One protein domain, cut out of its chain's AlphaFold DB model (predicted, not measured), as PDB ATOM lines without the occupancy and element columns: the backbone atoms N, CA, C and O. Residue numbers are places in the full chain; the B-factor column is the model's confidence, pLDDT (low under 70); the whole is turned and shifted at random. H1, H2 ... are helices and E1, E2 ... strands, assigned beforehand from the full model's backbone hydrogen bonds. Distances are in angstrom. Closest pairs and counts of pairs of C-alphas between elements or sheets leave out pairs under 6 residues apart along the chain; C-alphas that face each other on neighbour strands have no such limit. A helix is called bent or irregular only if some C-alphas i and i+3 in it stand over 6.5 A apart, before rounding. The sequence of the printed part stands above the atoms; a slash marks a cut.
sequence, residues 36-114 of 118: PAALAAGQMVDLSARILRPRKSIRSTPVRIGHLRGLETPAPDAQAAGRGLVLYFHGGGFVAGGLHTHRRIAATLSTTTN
ATOM      1  N   PRO A  36     -41.644 -57.963 -55.998       90.94
ATOM      2  CA  PRO A  36     -41.719 -58.377 -54.595       90.94
ATOM      3  C   PRO A  36     -40.478 -57.986 -53.779       90.94
ATOM      4  O   PRO A  36     -40.603 -57.541 -52.643       90.94
ATOM      5  N   ALA A  37     -39.285 -58.070 -54.379       89.69
ATOM      6  CA  ALA A  37     -38.038 -57.653 -53.738       89.69
ATOM      7  C   ALA A  37     -37.995 -56.137 -53.464       89.69
ATOM      8  O   ALA A  37     -37.605 -55.720 -52.375       89.69
ATOM      9  N   ALA A  38     -38.438 -55.309 -54.418       87.75
ATOM     10  CA  ALA A  38     -38.517 -53.861 -54.228       87.75
ATOM     11  C   ALA A  38     -39.534 -53.480 -53.136       87.75
ATOM     12  O   ALA A  38     -39.274 -52.589 -52.326       87.75
ATOM     13  N   LEU A  39     -40.665 -54.189 -53.068       88.38
ATOM     14  CA  LEU A  39     -41.667 -54.007 -52.013       88.38
ATOM     15  C   LEU A  39     -41.125 -54.419 -50.637       88.38
ATOM     16  O   LEU A  39     -41.283 -53.681 -49.665       88.38
ATOM     17  N   ALA A  40     -40.426 -55.555 -50.554       87.88
ATOM     18  CA  ALA A  40     -39.779 -56.005 -49.323       87.88
ATOM     19  C   ALA A  40     -38.721 -55.002 -48.831       87.88
ATOM     20  O   ALA A  40     -38.653 -54.701 -47.637       87.88
ATOM     21  N   ALA A  41     -37.948 -54.408 -49.746       87.25
ATOM     22  CA  ALA A  41     -37.007 -53.340 -49.411       87.25
ATOM     23  C   ALA A  41     -37.713 -52.106 -48.817       87.25
ATOM     24  O   ALA A  41     -37.200 -51.494 -47.879       87.25
ATOM     25  N   GLY A  42     -38.920 -51.774 -49.289       86.06
ATOM     26  CA  GLY A  42     -39.756 -50.721 -48.703       86.06
ATOM     27  C   GLY A  42     -40.111 -50.974 -47.233       86.06
ATOM     28  O   GLY A  42     -40.063 -50.052 -46.414       86.06
ATOM     29  N   GLN A  43     -40.380 -52.228 -46.859       83.88
ATOM     30  CA  GLN A  43     -40.685 -52.608 -45.473       83.88
ATOM     31  C   GLN A  43     -39.475 -52.461 -44.536       83.88
ATOM     32  O   GLN A  43     -39.636 -52.136 -43.355       83.88
ATOM     33  N   MET A  44     -38.251 -52.621 -45.052       85.81
ATOM     34  CA  MET A  44     -37.023 -52.432 -44.265       85.81
ATOM     35  C   MET A  44     -36.865 -50.995 -43.750       85.81
ATOM     36  O   MET A  44     -36.199 -50.763 -42.737       85.81
ATOM     37  N   VAL A  45     -37.516 -50.021 -44.391       85.69
ATOM     38  CA  VAL A  45     -37.519 -48.625 -43.938       85.69
ATOM     39  C   VAL A  45     -38.168 -48.484 -42.556       85.69
ATOM     40  O   VAL A  45     -37.652 -47.752 -41.715       85.69
ATOM     41  N   ASP A  46     -39.258 -49.203 -42.265       85.38
ATOM     42  CA  ASP A  46     -39.866 -49.131 -40.927       85.38
ATOM     43  C   ASP A  46     -39.053 -49.896 -39.877       85.38
ATOM     44  O   ASP A  46     -38.862 -49.414 -38.759       85.38
ATOM     45  N   LEU A  47     -38.497 -51.052 -40.248       83.38
ATOM     46  CA  LEU A  47     -37.645 -51.830 -39.345       83.38
ATOM     47  C   LEU A  47     -36.372 -51.076 -38.955       83.38
ATOM     48  O   LEU A  47     -35.983 -51.087 -37.788       83.38
ATOM     49  N   SER A  48     -35.742 -50.380 -39.900       83.31
ATOM     50  CA  SER A  48     -34.589 -49.523 -39.604       83.31
ATOM     51  C   SER A  48     -34.976 -48.346 -38.701       83.31
ATOM     52  O   SER A  48     -34.254 -48.036 -37.750       83.31
ATOM     53  N   ALA A  49     -36.159 -47.755 -38.895       82.88
ATOM     54  CA  ALA A  49     -36.683 -46.721 -38.001       82.88
ATOM     55  C   ALA A  49     -36.962 -47.229 -36.575       82.88
ATOM     56  O   ALA A  49     -36.886 -46.448 -35.629       82.88
ATOM     57  N   ARG A  50     -37.237 -48.527 -36.385       80.75
ATOM     58  CA  ARG A  50     -37.343 -49.133 -35.046       80.75
ATOM     59  C   ARG A  50     -36.012 -49.113 -34.291       80.75
ATOM     60  O   ARG A  50     -36.011 -48.934 -33.075       80.75
ATOM     61  N   ILE A  51     -34.897 -49.313 -34.997       78.81
ATOM     62  CA  ILE A  51     -33.544 -49.321 -34.414       78.81
ATOM     63  C   ILE A  51     -33.132 -47.900 -34.014       78.81
ATOM     64  O   ILE A  51     -32.523 -47.685 -32.965       78.81
ATOM     65  N   LEU A  52     -33.512 -46.915 -34.827       72.56
ATOM     66  CA  LEU A  52     -33.290 -45.504 -34.547       72.56
ATOM     67  C   LEU A  52     -34.215 -45.049 -33.407       72.56
ATOM     68  O   LEU A  52     -35.342 -44.608 -33.634       72.56
ATOM     69  N   ARG A  53     -33.739 -45.160 -32.158       59.34
ATOM     70  CA  ARG A  53     -34.486 -44.718 -30.969       59.34
ATOM     71  C   ARG A  53     -35.026 -43.293 -31.171       59.34
ATOM     72  O   ARG A  53     -34.243 -42.374 -31.431       59.34
ATOM     73  N   PRO A  54     -36.340 -43.067 -30.994       64.62
ATOM     74  CA  PRO A  54     -36.887 -41.722 -30.986       64.62
ATOM     75  C   PRO A  54     -36.198 -40.885 -29.902       64.62
ATOM     76  O   PRO A  54     -36.112 -41.306 -28.751       64.62
ATOM     77  N   ARG A  55     -35.739 -39.677 -30.251       60.38
ATOM     78  CA  ARG A  55     -35.094 -38.742 -29.302       60.38
ATOM     79  C   ARG A  55     -35.975 -38.362 -28.103       60.38
ATOM     80  O   ARG A  55     -35.453 -37.892 -27.100       60.38
ATOM     81  N   LYS A  56     -37.296 -38.521 -28.213       67.38
ATOM     82  CA  LYS A  56     -38.265 -38.343 -27.127       67.38
ATOM     83  C   LYS A  56     -39.121 -39.597 -27.031       67.38
ATOM     84  O   LYS A  56     -39.580 -40.090 -28.063       67.38
ATOM     85  N   SER A  57     -39.344 -40.093 -25.817       70.38
ATOM     86  CA  SER A  57     -40.305 -41.164 -25.581       70.38
ATOM     87  C   SER A  57     -41.702 -40.653 -25.932       70.38
ATOM     88  O   SER A  57     -42.209 -39.699 -25.346       70.38
ATOM     89  N   ILE A  58     -42.305 -41.264 -26.946       82.00
ATOM     90  CA  ILE A  58     -43.692 -41.012 -27.321       82.00
ATOM     91  C   ILE A  58     -44.491 -42.158 -26.720       82.00
ATOM     92  O   ILE A  58     -44.254 -43.319 -27.064       82.00
ATOM     93  N   ARG A  59     -45.393 -41.833 -25.792       84.75
ATOM     94  CA  ARG A  59     -46.332 -42.805 -25.238       84.75
ATOM     95  C   ARG A  59     -47.398 -43.071 -26.295       84.75
ATOM     96  O   ARG A  59     -48.175 -42.178 -26.602       84.75
ATOM     97  N   SER A  60     -47.394 -44.275 -26.849       88.88
ATOM     98  CA  SER A  60     -48.457 -44.761 -27.723       88.88
ATOM     99  C   SER A  60     -48.815 -46.187 -27.325       88.88
ATOM    100  O   SER A  60     -47.919 -46.981 -27.022       88.88
ATOM    101  N   THR A  61     -50.098 -46.515 -27.340       92.44
ATOM    102  CA  THR A  61     -50.634 -47.832 -26.990       92.44
ATOM    103  C   THR A  61     -51.044 -48.588 -28.255       92.44
ATOM    104  O   THR A  61     -51.644 -48.001 -29.155       92.44
ATOM    105  N   PRO A  62     -50.714 -49.884 -28.388       92.88
ATOM    106  CA  PRO A  62     -51.244 -50.711 -29.467       92.88
ATOM    107  C   PRO A  62     -52.764 -50.786 -29.406       92.88
ATOM    108  O   PRO A  62     -53.326 -51.091 -28.358       92.88
ATOM    109  N   VAL A  63     -53.411 -50.572 -30.548       93.56
ATOM    110  CA  VAL A  63     -54.863 -50.711 -30.693       93.56
ATOM    111  C   VAL A  63     -55.201 -51.594 -31.886       93.56
ATOM    112  O   VAL A  63     -54.417 -51.737 -32.831       93.56
ATOM    113  N   ARG A  64     -56.381 -52.215 -31.839       93.50
ATOM    114  CA  ARG A  64     -56.948 -52.970 -32.958       93.50
ATOM    115  C   ARG A  64     -58.260 -52.344 -33.393       93.50
ATOM    116  O   ARG A  64     -59.173 -52.217 -32.586       93.50
ATOM    117  N   ILE A  65     -58.362 -52.032 -34.680       87.75
ATOM    118  CA  ILE A  65     -59.594 -51.558 -35.313       87.75
ATOM    119  C   ILE A  65     -60.015 -52.633 -36.314       87.75
ATOM    120  O   ILE A  65     -59.470 -52.734 -37.414       87.75
ATOM    121  N   GLY A  66     -60.918 -53.519 -35.892       90.69
ATOM    122  CA  GLY A  66     -61.262 -54.723 -36.649       90.69
ATOM    123  C   GLY A  66     -60.038 -55.620 -36.898       90.69
ATOM    124  O   GLY A  66     -59.447 -56.184 -35.969       90.69
ATOM    125  N   HIS A  67     -59.645 -55.756 -38.167       91.19
ATOM    126  CA  HIS A  67     -58.473 -56.534 -38.586       91.19
ATOM    127  C   HIS A  67     -57.175 -55.709 -38.661       91.19
ATOM    128  O   HIS A  67     -56.102 -56.282 -38.851       91.19
ATOM    129  N   LEU A  68     -57.250 -54.388 -38.472       87.75
ATOM    130  CA  LEU A  68     -56.109 -53.480 -38.572       87.75
ATOM    131  C   LEU A  68     -55.403 -53.326 -37.221       87.75
ATOM    132  O   LEU A  68     -56.043 -53.268 -36.168       87.75
ATOM    133  N   ARG A  69     -54.070 -53.240 -37.257       90.25
ATOM    134  CA  ARG A  69     -53.232 -52.898 -36.099       90.25
ATOM    135  C   ARG A  69     -52.817 -51.434 -36.207       90.25
ATOM    136  O   ARG A  69     -52.282 -51.038 -37.239       90.25
ATOM    137  N   GLY A  70     -53.025 -50.671 -35.143       91.19
ATOM    138  CA  GLY A  70     -52.666 -49.257 -35.058       91.19
ATOM    139  C   GLY A  70     -51.933 -48.921 -33.763       91.19
ATOM    140  O   GLY A  70     -51.664 -49.793 -32.928       91.19
ATOM    141  N   LEU A  71     -51.617 -47.639 -33.604       92.25
ATOM    142  CA  LEU A  71     -51.129 -47.079 -32.351       92.25
ATOM    143  C   LEU A  71     -51.972 -45.871 -31.999       92.25
ATOM    144  O   LEU A  71     -51.985 -44.897 -32.739       92.25
ATOM    145  N   GLU A  72     -52.568 -45.901 -30.822       93.12
ATOM    146  CA  GLU A  72     -53.178 -44.718 -30.254       93.12
ATOM    147  C   GLU A  72     -52.106 -43.885 -29.553       93.12
ATOM    148  O   GLU A  72     -51.340 -44.375 -28.722       93.12
ATOM    149  N   THR A  73     -52.030 -42.609 -29.907       93.12
ATOM    150  CA  THR A  73     -51.264 -41.600 -29.183       93.12
ATOM    151  C   THR A  73     -52.264 -40.704 -28.459       93.12
ATOM    152  O   THR A  73     -53.056 -40.040 -29.130       93.12
ATOM    153  N   PRO A  74     -52.256 -40.675 -27.115       91.94
ATOM    154  CA  PRO A  74     -53.267 -39.965 -26.344       91.94
ATOM    155  C   PRO A  74     -53.161 -38.454 -26.560       91.94
ATOM    156  O   PRO A  74     -52.097 -37.946 -26.928       91.94
ATOM    157  N   ALA A  75     -54.255 -37.736 -26.304       89.19
ATOM    158  CA  ALA A  75     -54.224 -36.281 -26.202       89.19
ATOM    159  C   ALA A  75     -53.317 -35.842 -25.031       89.19
ATOM    160  O   ALA A  75     -53.230 -36.557 -24.026       89.19
ATOM    161  N   PRO A  76     -52.656 -34.674 -25.119       86.62
ATOM    162  CA  PRO A  76     -51.942 -34.096 -23.982       86.62
ATOM    163  C   PRO A  76     -52.862 -33.787 -22.794       86.62
ATOM    164  O   PRO A  76     -52.457 -33.986 -21.650       86.62
ATOM    165  N   ASP A  77     -54.081 -33.315 -23.067       84.56
ATOM    166  CA  ASP A  77     -55.104 -33.013 -22.065       84.56
ATOM    167  C   ASP A  77     -56.191 -34.099 -22.040       84.56
ATOM    168  O   ASP A  77     -56.874 -34.350 -23.037       84.56
ATOM    169  N   ALA A  78     -56.380 -34.719 -20.874       73.50
ATOM    170  CA  ALA A  78     -57.368 -35.770 -20.664       73.50
ATOM    171  C   ALA A  78     -58.812 -35.286 -20.880       73.50
ATOM    172  O   ALA A  78     -59.653 -36.085 -21.283       73.50
ATOM    173  N   GLN A  79     -59.112 -33.995 -20.684       73.69
ATOM    174  CA  GLN A  79     -60.466 -33.459 -20.904       73.69
ATOM    175  C   GLN A  79     -60.850 -33.358 -22.385       73.69
ATOM    176  O   GLN A  79     -62.024 -33.184 -22.718       73.69
ATOM    177  N   ALA A  80     -59.875 -33.448 -23.292       68.69
ATOM    178  CA  ALA A  80     -60.148 -33.497 -24.722       68.69
ATOM    179  C   ALA A  80     -60.525 -34.909 -25.204       68.69
ATOM    180  O   ALA A  80     -61.114 -35.049 -26.283       68.69
ATOM    181  N   ALA A  81     -60.247 -35.945 -24.400       62.72
ATOM    182  CA  ALA A  81     -60.715 -37.299 -24.657       62.72
ATOM    183  C   ALA A  81     -62.251 -37.322 -24.565       62.72
ATOM    184  O   ALA A  81     -62.829 -37.140 -23.499       62.72
ATOM    185  N   GLY A  82     -62.916 -37.480 -25.710       69.25
ATOM    186  CA  GLY A  82     -64.381 -37.449 -25.825       69.25
ATOM    187  C   GLY A  82     -64.921 -36.376 -26.773       69.25
ATOM    188  O   GLY A  82     -66.079 -36.455 -27.173       69.25
ATOM    189  N   ARG A  83     -64.094 -35.412 -27.201       83.50
ATOM    190  CA  ARG A  83     -64.485 -34.405 -28.212       83.50
ATOM    191  C   ARG A  83     -64.323 -34.890 -29.656       83.50
ATOM    192  O   ARG A  83     -64.853 -34.272 -30.573       83.50
ATOM    193  N   GLY A  84     -63.579 -35.974 -29.858       88.62
ATOM    194  CA  GLY A  84     -63.276 -36.549 -31.165       88.62
ATOM    195  C   GLY A  84     -61.915 -37.239 -31.175       88.62
ATOM    196  O   GLY A  84     -61.265 -37.367 -30.136       88.62
ATOM    197  N   LEU A  85     -61.486 -37.678 -32.358       93.12
ATOM    198  CA  LEU A  85     -60.168 -38.267 -32.595       93.12
ATOM    199  C   LEU A  85     -59.666 -37.920 -33.998       93.12
ATOM    200  O   LEU A  85     -60.454 -37.588 -34.886       93.12
ATOM    201  N   VAL A  86     -58.360 -38.045 -34.205       94.00
ATOM    202  CA  VAL A  86     -57.724 -37.937 -35.521       94.00
ATOM    203  C   VAL A  86     -57.335 -39.334 -35.992       94.00
ATOM    204  O   VAL A  86     -56.439 -39.948 -35.423       94.00
ATOM    205  N   LEU A  87     -57.984 -39.824 -37.051       94.38
ATOM    206  CA  LEU A  87     -57.576 -41.055 -37.727       94.38
ATOM    207  C   LEU A  87     -56.489 -40.722 -38.752       94.38
ATOM    208  O   LEU A  87     -56.748 -40.026 -39.740       94.38
ATOM    209  N   TYR A  88     -55.268 -41.191 -38.512       94.38
ATOM    210  CA  TYR A  88     -54.096 -40.857 -39.307       94.38
ATOM    211  C   TYR A  88     -53.581 -42.059 -40.104       94.38
ATOM    212  O   TYR A  88     -52.894 -42.945 -39.598       94.38
ATOM    213  N   PHE A  89     -53.822 -42.029 -41.413       92.94
ATOM    214  CA  PHE A  89     -53.185 -42.949 -42.349       92.94
ATOM    215  C   PHE A  89     -51.793 -42.443 -42.721       92.94
ATOM    216  O   PHE A  89     -51.636 -41.357 -43.286       92.94
ATOM    217  N   HIS A  90     -50.765 -43.230 -42.408       91.31
ATOM    218  CA  HIS A  90     -49.393 -42.845 -42.702       91.31
ATOM    219  C   HIS A  90     -49.099 -42.830 -44.210       91.31
ATOM    220  O   HIS A  90     -49.689 -43.563 -45.002       91.31
ATOM    221  N   GLY A  91     -48.133 -42.000 -44.609       89.88
ATOM    222  CA  GLY A  91     -47.623 -41.982 -45.977       89.88
ATOM    223  C   GLY A  91     -46.660 -43.139 -46.262       89.88
ATOM    224  O   GLY A  91     -46.349 -43.943 -45.390       89.88
ATOM    225  N   GLY A  92     -46.133 -43.188 -47.486       88.56
ATOM    226  CA  GLY A  92     -45.180 -44.224 -47.917       88.56
ATOM    227  C   GLY A  92     -45.564 -44.943 -49.208       88.56
ATOM    228  O   GLY A  92     -45.037 -46.012 -49.504       88.56
ATOM    229  N   GLY A  93     -46.501 -44.374 -49.972       87.25
ATOM    230  CA  GLY A  93     -46.908 -44.907 -51.273       87.25
ATOM    231  C   GLY A  93     -47.517 -46.306 -51.196       87.25
ATOM    232  O   GLY A  93     -47.423 -47.036 -52.169       87.25
ATOM    233  N   PHE A  94     -48.087 -46.678 -50.041       86.75
ATOM    234  CA  PHE A  94     -48.644 -48.004 -49.728       86.75
ATOM    235  C   PHE A  94     -47.636 -49.164 -49.687       86.75
ATOM    236  O   PHE A  94     -48.032 -50.302 -49.464       86.75
ATOM    237  N   VAL A  95     -46.340 -48.892 -49.862       86.25
ATOM    238  CA  VAL A  95     -45.296 -49.929 -49.984       86.25
ATOM    239  C   VAL A  95     -44.200 -49.821 -48.925       86.25
ATOM    240  O   VAL A  95     -43.412 -50.747 -48.754       86.25
ATOM    241  N   ALA A  96     -44.124 -48.691 -48.221       88.94
ATOM    242  CA  ALA A  96     -43.087 -48.413 -47.237       88.94
ATOM    243  C   ALA A  96     -43.625 -47.600 -46.054       88.94
ATOM    244  O   ALA A  96     -44.723 -47.044 -46.093       88.94
ATOM    245  N   GLY A  97     -42.799 -47.488 -45.014       87.81
ATOM    246  CA  GLY A  97     -43.156 -46.809 -43.773       87.81
ATOM    247  C   GLY A  97     -43.980 -47.690 -42.837       87.81
ATOM    248  O   GLY A  97     -44.182 -48.877 -43.074       87.81
ATOM    249  N   GLY A  98     -44.405 -47.096 -41.731       87.69
ATOM    250  CA  GLY A  98     -45.130 -47.786 -40.679       87.69
ATOM    251  C   GLY A  98     -45.143 -47.000 -39.375       87.69
ATOM    252  O   GLY A  98     -44.871 -45.792 -39.321       87.69
ATOM    253  N   LEU A  99     -45.468 -47.714 -38.303       86.06
ATOM    254  CA  LEU A  99     -45.688 -47.142 -36.982       86.06
ATOM    255  C   LEU A  99     -44.419 -46.524 -36.378       86.06
ATOM    256  O   LEU A  99     -44.534 -45.599 -35.578       86.06
ATOM    257  N   HIS A 100     -43.218 -46.980 -36.748       87.12
ATOM    258  CA  HIS A 100     -41.963 -46.436 -36.214       87.12
ATOM    259  C   HIS A 100     -41.566 -45.147 -36.932       87.12
ATOM    260  O   HIS A 100     -41.225 -44.155 -36.284       87.12
ATOM    261  N   THR A 101     -41.675 -45.137 -38.261       87.94
ATOM    262  CA  THR A 101     -41.349 -43.965 -39.098       87.94
ATOM    263  C   THR A 101     -42.248 -42.759 -38.824       87.94
ATOM    264  O   THR A 101     -41.781 -41.621 -38.884       87.94
ATOM    265  N   HIS A 102     -43.518 -42.988 -38.480       90.88
ATOM    266  CA  HIS A 102     -44.510 -41.917 -38.347       90.88
ATOM    267  C   HIS A 102     -44.944 -41.605 -36.910       90.88
ATOM    268  O   HIS A 102     -45.675 -40.633 -36.711       90.88
ATOM    269  N   ARG A 103     -44.444 -42.325 -35.890       88.88
ATOM    270  CA  ARG A 103     -44.810 -42.086 -34.476       88.88
ATOM    271  C   ARG A 103     -44.639 -40.625 -34.055       88.88
ATOM    272  O   ARG A 103     -45.468 -40.077 -33.337       88.88
ATOM    273  N   ARG A 104     -43.577 -39.963 -34.531       89.38
ATOM    274  CA  ARG A 104     -43.320 -38.544 -34.239       89.38
ATOM    275  C   ARG A 104     -44.368 -37.615 -34.849       89.38
ATOM    276  O   ARG A 104     -44.740 -36.647 -34.199       89.38
ATOM    277  N   ILE A 105     -44.833 -37.908 -36.061       91.31
ATOM    278  CA  ILE A 105     -45.875 -37.115 -36.722       91.31
ATOM    279  C   ILE A 105     -47.193 -37.278 -35.965       91.31
ATOM    280  O   ILE A 105     -47.808 -36.270 -35.639       91.31
ATOM    281  N   ALA A 106     -47.564 -38.508 -35.591       93.19
ATOM    282  CA  ALA A 106     -48.749 -38.763 -34.769       93.19
ATOM    283  C   ALA A 106     -48.699 -38.002 -33.431       93.19
ATOM    284  O   ALA A 106     -49.661 -37.336 -33.061       93.19
ATOM    285  N   ALA A 107     -47.548 -37.990 -32.749       92.00
ATOM    286  CA  ALA A 107     -47.367 -37.209 -31.524       92.00
ATOM    287  C   ALA A 107     -47.502 -35.696 -31.745       92.00
ATOM    288  O   ALA A 107     -48.100 -34.999 -30.924       92.00
ATOM    289  N   THR A 108     -46.961 -35.174 -32.850       91.69
ATOM    290  CA  THR A 108     -47.117 -33.760 -33.209       91.69
ATOM    291  C   THR A 108     -48.576 -33.432 -33.505       91.69
ATOM    292  O   THR A 108     -49.068 -32.442 -32.982       91.69
ATOM    293  N   LEU A 109     -49.284 -34.273 -34.263       93.12
ATOM    294  CA  LEU A 109     -50.713 -34.098 -34.528       93.12
ATOM    295  C   LEU A 109     -51.525 -34.095 -33.233       93.12
ATOM    296  O   LEU A 109     -52.321 -33.181 -33.038       93.12
ATOM    297  N   SER A 110     -51.271 -35.044 -32.329       93.00
ATOM    298  CA  SER A 110     -51.938 -35.106 -31.023       93.00
ATOM    299  C   SER A 110     -51.686 -33.826 -30.226       93.00
ATOM    300  O   SER A 110     -52.622 -33.173 -29.773       93.00
ATOM    301  N   THR A 111     -50.428 -33.380 -30.160       91.75
ATOM    302  CA  THR A 111     -50.062 -32.141 -29.456       91.75
ATOM    303  C   THR A 111     -50.721 -30.905 -30.062       91.75
ATOM    304  O   THR A 111     -51.194 -30.038 -29.337       91.75
ATOM    305  N   THR A 112     -50.739 -30.794 -31.389       91.88
ATOM    306  CA  THR A 112     -51.236 -29.602 -32.086       91.88
ATOM    307  C   THR A 112     -52.758 -29.528 -32.108       91.88
ATOM    308  O   THR A 112     -53.311 -28.436 -32.045       91.88
ATOM    309  N   THR A 113     -53.436 -30.669 -32.210       91.62
ATOM    310  CA  THR A 113     -54.907 -30.726 -32.238       91.62
ATOM    311  C   THR A 113     -55.518 -30.856 -30.847       91.62
ATOM    312  O   THR A 113     -56.711 -30.624 -30.688       91.62
ATOM    313  N   ASN A 114     -54.704 -31.215 -29.848       92.19
ATOM    314  CA  ASN A 114     -55.138 -31.630 -28.520       92.19
ATOM    315  C   ASN A 114     -56.167 -32.777 -28.559       92.19
ATOM    316  O   ASN A 114     -57.033 -32.858 -27.699       92.19
TER     317      ASN A 114
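This is residues 36 to 114 of the 118 residues of the protein "Alpha/beta hydrolase fold domain-containing protein" of Gordonia sp. SID5947 (UniProt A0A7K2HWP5). A small two-stranded hairpin, E1 and E2, lies near Leu 99, where H2 begins and H1 meets it in a corner. A long loop, residues 73 to 98, runs out along H2 and folds back to its beginning. The 79 printed residues hold two named helices and two antiparallel strands in the order H1, E1, E2, H2, a mixed class. The whole is only just compact, close to loose, with a radius of gyration of the C-alphas of 13.9 A, and spans 46 by 31 by 18 A.

Find C-alpha 61 at (-50.634, -47.832, -26.990), where E1, residues 61 to 65, begins; E2 is residues 68 to 72. H1, residues 36 to 51, runs 23.6 A from (-41.719, -58.377, -54.595). H2, residues 99 to 113, runs 19.4 A to (-54.907, -30.726, -32.238); it is irregular, with C-alphas 101 and 104 7.5 A apart.

In the hairpin E1 and E2, look for N 63 and O 70, 3.1 A apart, within hydrogen-bond range. The closest C-alphas of E2 and H2, those of Leu 71 and Leu 99, are 7.1 A apart. H1, with residues 45 to 50 alone, touches residues 99 to 101 of H2; the closest C-alphas, of Arg 50 and His 100, are 5.5 A apart. Their lines stand at a steep tilt of 60 degrees, the same way. H1 and E2 are apart. O i to N i+4 pairs are within range in 10 of 12 in H1 and 9 of 11 in H2.

The C-alphas of Ala 37 and Gln 79, the two farthest apart, are 46.5 A apart. The printed part has no cut, and the link from E2 to H2 is long. Look for pLDDT under 70 at residues 53 to 56 and 80 to 82.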